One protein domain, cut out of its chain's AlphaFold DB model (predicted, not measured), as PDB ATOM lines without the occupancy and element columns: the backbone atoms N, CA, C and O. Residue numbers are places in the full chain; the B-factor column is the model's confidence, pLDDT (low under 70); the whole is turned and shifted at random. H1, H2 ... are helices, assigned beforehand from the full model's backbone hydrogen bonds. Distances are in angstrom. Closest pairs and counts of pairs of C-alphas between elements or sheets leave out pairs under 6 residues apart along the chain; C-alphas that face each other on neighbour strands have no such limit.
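What this domain is: This is residues 65 to 146 of the 227 residues of an uncharacterized protein of Marmoricola scoriae (UniProt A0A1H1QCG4). Long helix H4 makes the longest axis, crossed by H3, with short H1 packed across H3 and H2 near H4. Residues 139 to 146 of H4 stick out. The printed part, 82 residues with four named helices (H1, H2, H3, H4) and no named strand, is all helix and compact, radius of gyration of the C-alphas 12.7 A, spanning 39 by 26 by 21 A.

Where its parts are: H1, residues 65 to 70, 8.8 A, begins at C-alpha 65 (113.977, 139.936, 97.075). H2 is residues 84 to 92, 12.5 A; H3 is residues 102 to 114, 18.4 A. H4, residues 121 to 146, 33.9 A, has a kink of 43 degrees near residue 132 and ends at C-alpha 146 (117.665, 155.777, 96.386).

How they stand to each other: H1 touches residues 106 to 110 of H3 about perpendicular, 78 degrees; closest C-alphas Ala 68 and Val 106, 5.2 A. H3 touches residues 124 to 135 of H4 at a steep tilt of 52 degrees, opposite ways; closest C-alphas Leu 108 and Trp 131, 5.9 A. H2 and H4 are close but not clearly touching; closest C-alphas Leu 90 and Val 130, 7.8 A. Every O i to N i+4 pair is within hydrogen-bond range in H2 and H3, 1 of 2 in H1, 20 of 22 in H4.

The domain as a whole: The farthest C-alphas, Gly 78 and Ala 144, are 39.2 A apart. The printed part has no cut; the link H1 to H2 is long. Residues 69 to 80 have pLDDT under 70.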
ATOM      1  N   GLU A  65     112.868 140.909  97.188       90.06
ATOM      2  CA  GLU A  65     113.977 139.936  97.075       90.06
ATOM      3  C   GLU A  65     114.906 139.951  98.300       90.06
ATOM      4  O   GLU A  65     115.401 138.902  98.713       90.06
ATOM      5  N   GLN A  66     115.123 141.119  98.913       86.81
ATOM      6  CA  GLN A  66     115.960 141.239 100.110       86.81
ATOM      7  C   GLN A  66     115.291 140.552 101.304       86.81
ATOM      8  O   GLN A  66     115.957 139.854 102.066       86.81
ATOM      9  N   THR A  67     113.970 140.694 101.439       84.62
ATOM     10  CA  THR A  67     113.192 140.000 102.474       84.62
ATOM     11  C   THR A  67     113.109 138.497 102.203       84.62
ATOM     12  O   THR A  67     113.249 137.708 103.135       84.62
ATOM     13  N   ALA A  68     112.953 138.082 100.942       80.06
ATOM     14  CA  ALA A  68     112.908 136.671 100.547       80.06
ATOM     15  C   ALA A  68     114.235 135.937 100.809       80.06
ATOM     16  O   ALA A  68     114.236 134.772 101.193       80.06
ATOM     17  N   GLY A  69     115.377 136.618 100.662       66.62
ATOM     18  CA  GLY A  69     116.682 136.053 101.022       66.62
ATOM     19  C   GLY A  69     116.834 135.760 102.523       66.62
ATOM     20  O   GLY A  69     117.601 134.880 102.906       66.62
ATOM     21  N   VAL A  70     116.085 136.473 103.372       65.44
ATOM     22  CA  VAL A  70     116.058 136.277 104.833       65.44
ATOM     23  C   VAL A  70     114.988 135.257 105.232       65.44
ATOM     24  O   VAL A  70     115.232 134.379 106.062       65.44
ATOM     25  N   GLN A  71     113.803 135.349 104.629       62.38
ATOM     26  CA  GLN A  71     112.703 134.407 104.804       62.38
ATOM     27  C   GLN A  71     112.839 133.292 103.772       62.38
ATOM     28  O   GLN A  71     112.259 133.355 102.694       62.38
ATOM     29  N   SER A  72     113.623 132.265 104.101       56.16
ATOM     30  CA  SER A  72     113.815 131.122 103.206       56.16
ATOM     31  C   SER A  72     112.461 130.530 102.809       56.16
ATOM     32  O   SER A  72     111.753 129.949 103.634       56.16
ATOM     33  N   TYR A  73     112.109 130.673 101.528       64.81
ATOM     34  CA  TYR A  73     111.019 129.927 100.918       64.81
ATOM     35  C   TYR A  73     111.370 128.443 101.007       64.81
ATOM     36  O   TYR A  73     112.132 127.905 100.203       64.81
ATOM     37  N   ARG A  74     110.893 127.793 102.068       62.72
ATOM     38  CA  ARG A  74     111.224 126.405 102.351       62.72
ATOM     39  C   ARG A  74     110.240 125.526 101.605       62.72
ATOM     40  O   ARG A  74     109.182 125.180 102.124       62.72
ATOM     41  N   ARG A  75     110.597 125.179 100.373       66.62
ATOM     42  CA  ARG A  75     109.913 124.103  99.663       66.62
ATOM     43  C   ARG A  75     110.169 122.790 100.391       66.62
ATOM     44  O   ARG A  75     111.274 122.562 100.891       66.62
ATOM     45  N   GLU A  76     109.151 121.940 100.468       63.34
ATOM     46  CA  GLU A  76     109.335 120.574 100.944       63.34
ATOM     47  C   GLU A  76     110.421 119.904 100.089       63.34
ATOM     48  O   GLU A  76     110.433 120.003  98.858       63.34
ATOM     49  N   SER A  77     111.409 119.321 100.764       51.72
ATOM     50  CA  SER A  77     112.636 118.805 100.164       51.72
ATOM     51  C   SER A  77     112.332 117.819  99.032       51.72
ATOM     52  O   SER A  77     111.785 116.751  99.288       51.72
ATOM     53  N   GLY A  78     112.716 118.174  97.800       58.34
ATOM     54  CA  GLY A  78     112.611 117.317  96.611       58.34
ATOM     55  C   GLY A  78     111.650 117.805  95.520       58.34
ATOM     56  O   GLY A  78     111.693 117.270  94.417       58.34
ATOM     57  N   ALA A  79     110.822 118.824  95.773       62.94
ATOM     58  CA  ALA A  79     109.907 119.353  94.761       62.94
ATOM     59  C   ALA A  79     110.603 120.348  93.808       62.94
ATOM     60  O   ALA A  79     110.889 121.490  94.173       62.94
ATOM     61  N   THR A  80     110.857 119.939  92.564       69.94
ATOM     62  CA  THR A  80     111.347 120.825  91.488       69.94
ATOM     63  C   THR A  80     110.207 121.600  90.812       69.94
ATOM     64  O   THR A  80     110.379 122.761  90.436       69.94
ATOM     65  N   GLU A  81     108.997 121.038  90.782       82.88
ATOM     66  CA  GLU A  81     107.821 121.616  90.119       82.88
ATOM     67  C   GLU A  81     106.863 122.359  91.054       82.88
ATOM     68  O   GLU A  81     106.848 122.135  92.264       82.88
ATOM     69  N   LEU A  82     106.054 123.256  90.473       87.00
ATOM     70  CA  LEU A  82     104.974 123.949  91.177       87.00
ATOM     71  C   LEU A  82     103.926 122.976  91.718       87.00
ATOM     72  O   LEU A  82     103.370 122.167  90.979       87.00
ATOM     73  N   THR A  83     103.605 123.096  93.004       89.12
ATOM     74  CA  THR A  83     102.508 122.320  93.590       89.12
ATOM     75  C   THR A  83     101.154 122.842  93.085       89.12
ATOM     76  O   THR A  83     101.028 124.024  92.750       89.12
ATOM     77  N   PRO A  84     100.085 122.023  93.083       89.25
ATOM     78  CA  PRO A  84      98.749 122.495  92.716       89.25
ATOM     79  C   PRO A  84      98.279 123.698  93.548       89.25
ATOM     80  O   PRO A  84      97.625 124.600  93.029       89.25
ATOM     81  N   ALA A  85      98.657 123.750  94.830       89.31
ATOM     82  CA  ALA A  85      98.354 124.882  95.701       89.31
ATOM     83  C   ALA A  85      99.108 126.157  95.284       89.31
ATOM     84  O   ALA A  85      98.529 127.241  95.309       89.31
ATOM     85  N   GLU A  86     100.376 126.035  94.873       91.06
ATOM     86  CA  GLU A  86     101.169 127.147  94.333       91.06
ATOM     87  C   GLU A  86     100.578 127.662  93.011       91.06
ATOM     88  O   GLU A  86     100.457 128.872  92.837       91.06
ATOM     89  N   LEU A  87     100.137 126.771  92.117       92.31
ATOM     90  CA  LEU A  87      99.485 127.148  90.855       92.31
ATOM     91  C   LEU A  87      98.170 127.902  91.084       92.31
ATOM     92  O   LEU A  87      97.952 128.957  90.491       92.31
ATOM     93  N   VAL A  88      97.309 127.398  91.973       94.00
ATOM     94  CA  VAL A  88      96.047 128.068  92.327       94.00
ATOM     95  C   VAL A  88      96.309 129.415  92.997       94.00
ATOM     96  O   VAL A  88      95.569 130.369  92.763       94.00
ATOM     97  N   TRP A  89      97.349 129.519  93.826       94.12
ATOM     98  CA  TRP A  89      97.736 130.792  94.428       94.12
ATOM     99  C   TRP A  89      98.217 131.794  93.370       94.12
ATOM    100  O   TRP A  89      97.703 132.908  93.353       94.12
ATOM    101  N   LEU A  90      99.095 131.390  92.441       93.88
ATOM    102  CA  LEU A  90      99.550 132.242  91.331       93.88
ATOM    103  C   LEU A  90      98.380 132.757  90.483       93.88
ATOM    104  O   LEU A  90      98.352 133.928  90.126       93.88
ATOM    105  N   GLN A  91      97.384 131.910  90.209       93.19
ATOM    106  CA  GLN A  91      96.182 132.291  89.454       93.19
ATOM    107  C   GLN A  91      95.275 133.299  90.178       93.19
ATOM    108  O   GLN A  91      94.466 133.961  89.534       93.19
ATOM    109  N   ARG A  92      95.361 133.389  91.511       93.62
ATOM    110  CA  ARG A  92      94.553 134.310  92.328       93.62
ATOM    111  C   ARG A  92      95.211 135.669  92.521       93.62
ATOM    112  O   ARG A  92      94.562 136.565  93.060       93.62
ATOM    113  N   LEU A  93      96.480 135.809  92.148       93.94
ATOM    114  CA  LEU A  93      97.171 137.083  92.266       93.94
ATOM    115  C   LEU A  93      96.523 138.127  91.346       93.94
ATOM    116  O   LEU A  93      96.038 137.780  90.265       93.94
ATOM    117  N   PRO A  94      96.495 139.405  91.761       92.06
ATOM    118  CA  PRO A  94      96.078 140.485  90.883       92.06
ATOM    119  C   PRO A  94      96.881 140.481  89.581       92.06
ATOM    120  O   PRO A  94      98.091 140.264  89.594       92.06
ATOM    121  N   LEU A  95      96.200 140.748  88.465       86.38
ATOM    122  CA  LEU A  95      96.848 140.903  87.160       86.38
ATOM    123  C   LEU A  95      97.683 142.186  87.112       86.38
ATOM    124  O   LEU A  95      98.713 142.231  86.445       86.38
ATOM    125  N   GLU A  96      97.246 143.228  87.826       88.56
ATOM    126  CA  GLU A  96      97.992 144.476  87.938       88.56
ATOM    127  C   GLU A  96      99.118 144.348  88.987       88.56
ATOM    128  O   GLU A  96      98.824 144.092  90.159       88.56
ATOM    129  N   PRO A  97     100.396 144.590  88.625       88.62
ATOM    130  CA  PRO A  97     101.529 144.418  89.539       88.62
ATOM    131  C   PRO A  97     101.462 145.355  90.754       88.62
ATOM    132  O   PRO A  97     101.859 144.969  91.848       88.62
ATOM    133  N   GLU A  98     100.886 146.550  90.597       89.25
ATOM    134  CA  GLU A  98     100.710 147.537  91.676       89.25
ATOM    135  C   GLU A  98      99.774 147.069  92.795       89.25
ATOM    136  O   GLU A  98      99.801 147.604  93.904       89.25
ATOM    137  N   ARG A  99      98.925 146.076  92.513       92.12
ATOM    138  CA  ARG A  99      97.960 145.535  93.475       92.12
ATOM    139  C   ARG A  99      98.482 144.296  94.192       92.12
ATOM    140  O   ARG A  99      97.831 143.832  95.130       92.12
ATOM    141  N   VAL A 100      99.622 143.753  93.768       93.31
ATOM    142  CA  VAL A 100     100.270 142.625  94.439       93.31
ATOM    143  C   VAL A 100     100.802 143.110  95.785       93.31
ATOM    144  O   VAL A 100     101.515 144.108  95.871       93.31
ATOM    145  N   SER A 101     100.432 142.419  96.863       94.31
ATOM    146  CA  SER A 101     100.882 142.805  98.198       94.31
ATOM    147  C   SER A 101     102.389 142.577  98.352       94.31
ATOM    148  O   SER A 101     102.958 141.677  97.733       94.31
ATOM    149  N   HIS A 102     103.045 143.331  99.240       91.62
ATOM    150  CA  HIS A 102     104.473 143.125  99.507       91.62
ATOM    151  C   HIS A 102     104.774 141.685  99.964       91.62
ATOM    152  O   HIS A 102     105.765 141.100  99.541       91.62
ATOM    153  N   GLY A 103     103.905 141.077 100.782       91.81
ATOM    154  CA  GLY A 103     104.072 139.687 101.223       91.81
ATOM    155  C   GLY A 103     103.987 138.678 100.073       91.81
ATOM    156  O   GLY A 103     104.786 137.743 100.013       91.81
ATOM    157  N   ASP A 104     103.073 138.895  99.124       93.44
ATOM    158  CA  ASP A 104     102.978 138.065  97.921       93.44
ATOM    159  C   ASP A 104     104.193 138.263  97.006       93.44
ATOM    160  O   ASP A 104     104.735 137.285  96.493       93.44
ATOM    161  N   ALA A 105     104.684 139.499  96.868       94.06
ATOM    162  CA  ALA A 105     105.903 139.811  96.126       94.06
ATOM    163  C   ALA A 105     107.142 139.123  96.731       94.06
ATOM    164  O   ALA A 105     107.963 138.576  95.999       94.06
ATOM    165  N   VAL A 106     107.258 139.074  98.065       93.19
ATOM    166  CA  VAL A 106     108.328 138.335  98.762       93.19
ATOM    167  C   VAL A 106     108.247 136.842  98.449       93.19
ATOM    168  O   VAL A 106     109.260 136.206  98.154       93.19
ATOM    169  N   ARG A 107     107.039 136.268  98.467       91.19
ATOM    170  CA  ARG A 107     106.837 134.856  98.131       91.19
ATOM    171  C   ARG A 107     107.156 134.564  96.661       91.19
ATOM    172  O   ARG A 107     107.834 133.574  96.393       91.19
ATOM    173  N   LEU A 108     106.732 135.425  95.731       92.75
ATOM    174  CA  LEU A 108     107.081 135.339  94.306       92.75
ATOM    175  C   LEU A 108     108.596 135.390  94.095       92.75
ATOM    176  O   LEU A 108     109.133 134.539  93.392       92.75
ATOM    177  N   ALA A 109     109.285 136.331  94.745       92.25
ATOM    178  CA  ALA A 109     110.739 136.443  94.703       92.25
ATOM    179  C   ALA A 109     111.425 135.162  95.210       92.25
ATOM    180  O   ALA A 109     112.349 134.652  94.576       92.25
ATOM    181  N   GLY A 110     110.935 134.595  96.317       89.94
ATOM    182  CA  GLY A 110     111.423 133.321  96.846       89.94
ATOM    183  C   GLY A 110     111.225 132.153  95.872       89.94
ATOM    184  O   GLY A 110     112.140 131.358  95.663       89.94
ATOM    185  N   MET A 111     110.060 132.062  95.224       89.88
ATOM    186  CA  MET A 111     109.787 131.046  94.198       89.88
ATOM    187  C   MET A 111     110.672 131.237  92.958       89.88
ATOM    188  O   MET A 111     111.252 130.273  92.465       89.88
ATOM    189  N   ALA A 112     110.836 132.474  92.487       90.25
ATOM    190  CA  ALA A 112     111.672 132.813  91.337       90.25
ATOM    191  C   ALA A 112     113.154 132.471  91.564       90.25
ATOM    192  O   ALA A 112     113.843 132.076  90.627       90.25
ATOM    193  N   ALA A 113     113.635 132.596  92.806       88.25
ATOM    194  CA  ALA A 113     115.001 132.249  93.185       88.25
ATOM    195  C   ALA A 113     115.229 130.738  93.373       88.25
ATOM    196  O   ALA A 113     116.368 130.281  93.304       88.25
ATOM    197  N   THR A 114     114.175 129.964  93.652       86.69
ATOM    198  CA  THR A 114     114.286 128.542  94.028       86.69
ATOM    199  C   THR A 114     113.916 127.577  92.910       86.69
ATOM    200  O   THR A 114     114.461 126.475  92.863       86.69
ATOM    201  N   ILE A 115     113.008 127.957  92.009       86.88
ATOM    202  CA  ILE A 115     112.629 127.115  90.872       86.88
ATOM    203  C   ILE A 115     113.712 127.224  89.811       86.88
ATOM    204  O   ILE A 115     113.865 128.249  89.152       86.88
ATOM    205  N   ASP A 116     114.456 126.144  89.630       83.56
ATOM    206  CA  ASP A 116     115.542 126.112  88.670       83.56
ATOM    207  C   ASP A 116     115.028 125.968  87.225       83.56
ATOM    208  O   ASP A 116     114.162 125.151  86.894       83.56
ATOM    209  N   ARG A 117     115.606 126.779  86.335       86.75
ATOM    210  CA  ARG A 117     115.266 126.818  84.910       86.75
ATOM    211  C   ARG A 117     115.635 125.519  84.191       86.75
ATOM    212  O   ARG A 117     114.992 125.201  83.193       86.75
ATOM    213  N   GLN A 118     116.663 124.799  84.646       85.75
ATOM    214  CA  GLN A 118     117.122 123.574  83.981       85.75
ATOM    215  C   GLN A 118     116.238 122.375  84.330       85.75
ATOM    216  O   GLN A 118     115.885 121.590  83.454       85.75
ATOM    217  N   THR A 119     115.855 122.256  85.598       85.62
ATOM    218  CA  THR A 119     115.046 121.140  86.104       85.62
ATOM    219  C   THR A 119     113.543 121.348  85.938       85.62
ATOM    220  O   THR A 119     112.802 120.369  85.867       85.62
ATOM    221  N   SER A 120     113.047 122.588  85.874       87.00
ATOM    222  CA  SER A 120     111.608 122.868  85.741       87.00
ATOM    223  C   SER A 120     111.328 124.142  84.925       87.00
ATOM    224  O   SER A 120     110.816 125.133  85.456       87.00
ATOM    225  N   PRO A 121     111.607 124.126  83.604       89.06
ATOM    226  CA  PRO A 121     111.547 125.312  82.747       89.06
ATOM    227  C   PRO A 121     110.154 125.950  82.677       89.06
ATOM    228  O   PRO A 121     110.046 127.171  82.745       89.06
ATOM    229  N   SER A 122     109.085 125.150  82.597       90.62
ATOM    230  CA  SER A 122     107.705 125.656  82.522       90.62
ATOM    231  C   SER A 122     107.266 126.330  83.823       90.62
ATOM    232  O   SER A 122     106.661 127.399  83.798       90.62
ATOM    233  N   SER A 123     107.617 125.731  84.967       90.56
ATOM    234  CA  SER A 123     107.354 126.309  86.290       90.56
ATOM    235  C   SER A 123     108.123 127.615  86.479       90.56
ATOM    236  O   SER A 123     107.553 128.609  86.925       90.56
ATOM    237  N   HIS A 124     109.399 127.630  86.082       91.69
ATOM    238  CA  HIS A 124     110.221 128.833  86.111       91.69
ATOM    239  C   HIS A 124     109.613 129.926  85.226       91.69
ATOM    240  O   HIS A 124     109.431 131.050  85.679       91.69
ATOM    241  N   GLN A 125     109.243 129.607  83.983       92.50
ATOM    242  CA  GLN A 125     108.644 130.574  83.064       92.50
ATOM    243  C   GLN A 125     107.326 131.144  83.599       92.50
ATOM    244  O   GLN A 125     107.115 132.352  83.513       92.50
ATOM    245  N   LEU A 126     106.466 130.306  84.186       93.62
ATOM    246  CA  LEU A 126     105.215 130.760  84.786       93.62
ATOM    247  C   LEU A 126     105.472 131.724  85.948       93.62
ATOM    248  O   LEU A 126     104.909 132.816  85.967       93.62
ATOM    249  N   VAL A 127     106.358 131.370  86.885       93.31
ATOM    250  CA  VAL A 127     106.689 132.262  88.004       93.31
ATOM    251  C   VAL A 127     107.315 133.559  87.510       93.31
ATOM    252  O   VAL A 127     106.889 134.623  87.941       93.31
ATOM    253  N   GLN A 128     108.253 133.501  86.561       93.38
ATOM    254  CA  GLN A 128     108.866 134.702  85.988       93.38
ATOM    255  C   GLN A 128     107.859 135.587  85.247       93.38
ATOM    256  O   GLN A 128     107.999 136.804  85.278       93.38
ATOM    257  N   SER A 129     106.828 135.011  84.621       92.50
ATOM    258  CA  SER A 129     105.796 135.798  83.934       92.50
ATOM    259  C   SER A 129     104.973 136.672  84.887       92.50
ATOM    260  O   SER A 129     104.542 137.753  84.497       92.50
ATOM    261  N   VAL A 130     104.803 136.234  86.140       93.38
ATOM    262  CA  VAL A 130     104.106 136.994  87.190       93.38
ATOM    263  C   VAL A 130     105.088 137.871  87.969       93.38
ATOM    264  O   VAL A 130     104.807 139.032  88.252       93.38
ATOM    265  N   TRP A 131     106.258 137.328  88.304       94.06
ATOM    266  CA  TRP A 131     107.273 138.017  89.094       94.06
ATOM    267  C   TRP A 131     107.935 139.168  88.336       94.06
ATOM    268  O   TRP A 131     108.134 140.217  88.930       94.06
ATOM    269  N   GLY A 132     108.243 139.017  87.046       91.88
ATOM    270  CA  GLY A 132     108.960 140.027  86.257       91.88
ATOM    271  C   GLY A 132     108.337 141.429  86.342       91.88
ATOM    272  O   GLY A 132     109.018 142.354  86.783       91.88
ATOM    273  N   PRO A 133     107.040 141.600  86.029       90.69
ATOM    274  CA  PRO A 133     106.372 142.899  86.145       90.69
ATOM    275  C   PRO A 133     106.341 143.461  87.577       90.69
ATOM    276  O   PRO A 133     106.513 144.662  87.775       90.69
ATOM    277  N   VAL A 134     106.139 142.603  88.585       92.94
ATOM    278  CA  VAL A 134     106.133 142.999  90.007       92.94
ATOM    279  C   VAL A 134     107.526 143.448  90.449       92.94
ATOM    280  O   VAL A 134     107.672 144.451  91.148       92.94
ATOM    281  N   LYS A 135     108.560 142.732  90.005       93.38
ATOM    282  CA  LYS A 135     109.958 143.067  90.249       93.38
ATOM    283  C   LYS A 135     110.297 144.433  89.679       93.38
ATOM    284  O   LYS A 135     110.831 145.258  90.402       93.38
ATOM    285  N   GLU A 136     109.957 144.685  88.420       90.88
ATOM    286  CA  GLU A 136     110.251 145.961  87.764       90.88
ATOM    287  C   GLU A 136     109.628 147.153  88.506       90.88
ATOM    288  O   GLU A 136     110.292 148.171  88.701       90.88
ATOM    289  N   LEU A 137     108.387 147.015  88.989       91.38
ATOM    290  CA  LEU A 137     107.743 148.036  89.818       91.38
ATOM    291  C   LEU A 137     108.543 148.305  91.102       91.38
ATOM    292  O   LEU A 137     108.779 149.458  91.469       91.38
ATOM    293  N   HIS A 138     108.963 147.245  91.791       91.69
ATOM    294  CA  HIS A 138     109.723 147.371  93.028       91.69
ATOM    295  C   HIS A 138     111.166 147.853  92.804       91.69
ATOM    296  O   HIS A 138     111.680 148.588  93.650       91.69
ATOM    297  N   ASP A 139     111.789 147.513  91.674       89.94
ATOM    298  CA  ASP A 139     113.083 148.034  91.222       89.94
ATOM    299  C   ASP A 139     112.993 149.540  90.947       89.94
ATOM    300  O   ASP A 139     113.874 150.302  91.353       89.94
ATOM    301  N   HIS A 140     111.905 149.989  90.311       89.88
ATOM    302  CA  HIS A 140     111.624 151.405  90.093       89.88
ATOM    303  C   HIS A 140     111.431 152.152  91.418       89.88
ATOM    304  O   HIS A 140     112.070 153.179  91.643       89.88
ATOM    305  N   GLN A 141     110.595 151.633  92.325       90.38
ATOM    306  CA  GLN A 141     110.379 152.233  93.649       90.38
ATOM    307  C   GLN A 141     111.680 152.328  94.451       90.38
ATOM    308  O   GLN A 141     111.948 153.359  95.070       90.38
ATOM    309  N   GLN A 142     112.515 151.286  94.401       89.94
ATOM    310  CA  GLN A 142     113.824 151.303  95.040       89.94
ATOM    311  C   GLN A 142     114.731 152.373  94.429       89.94
ATOM    312  O   GLN A 142     115.314 153.160  95.169       89.94
ATOM    313  N   ALA A 143     114.842 152.428  93.100       85.44
ATOM    314  CA  ALA A 143     115.686 153.405  92.420       85.44
ATOM    315  C   ALA A 143     115.225 154.849  92.682       85.44
ATOM    316  O   ALA A 143     116.055 155.721  92.937       85.44
ATOM    317  N   ALA A 144     113.913 155.096  92.685       88.19
ATOM    318  CA  ALA A 144     113.330 156.393  93.018       88.19
ATOM    319  C   ALA A 144     113.632 156.798  94.467       88.19
ATOM    320  O   ALA A 144     114.047 157.929  94.716       88.19
ATOM    321  N   HIS A 145     113.498 155.865  95.412       87.50
ATOM    322  CA  HIS A 145     113.841 156.110  96.809       87.50
ATOM    323  C   HIS A 145     115.344 156.363  97.002       87.50
ATOM    324  O   HIS A 145     115.731 157.290  97.709       87.50
ATOM    325  N   GLU A 146     116.210 155.579  96.355       84.19
ATOM    326  CA  GLU A 146     117.665 155.777  96.386       84.19
ATOM    327  C   GLU A 146     118.057 157.148  95.815       84.19
ATOM    328  O   GLU A 146     118.912 157.827  96.386       84.19
TER     329      GLU A 146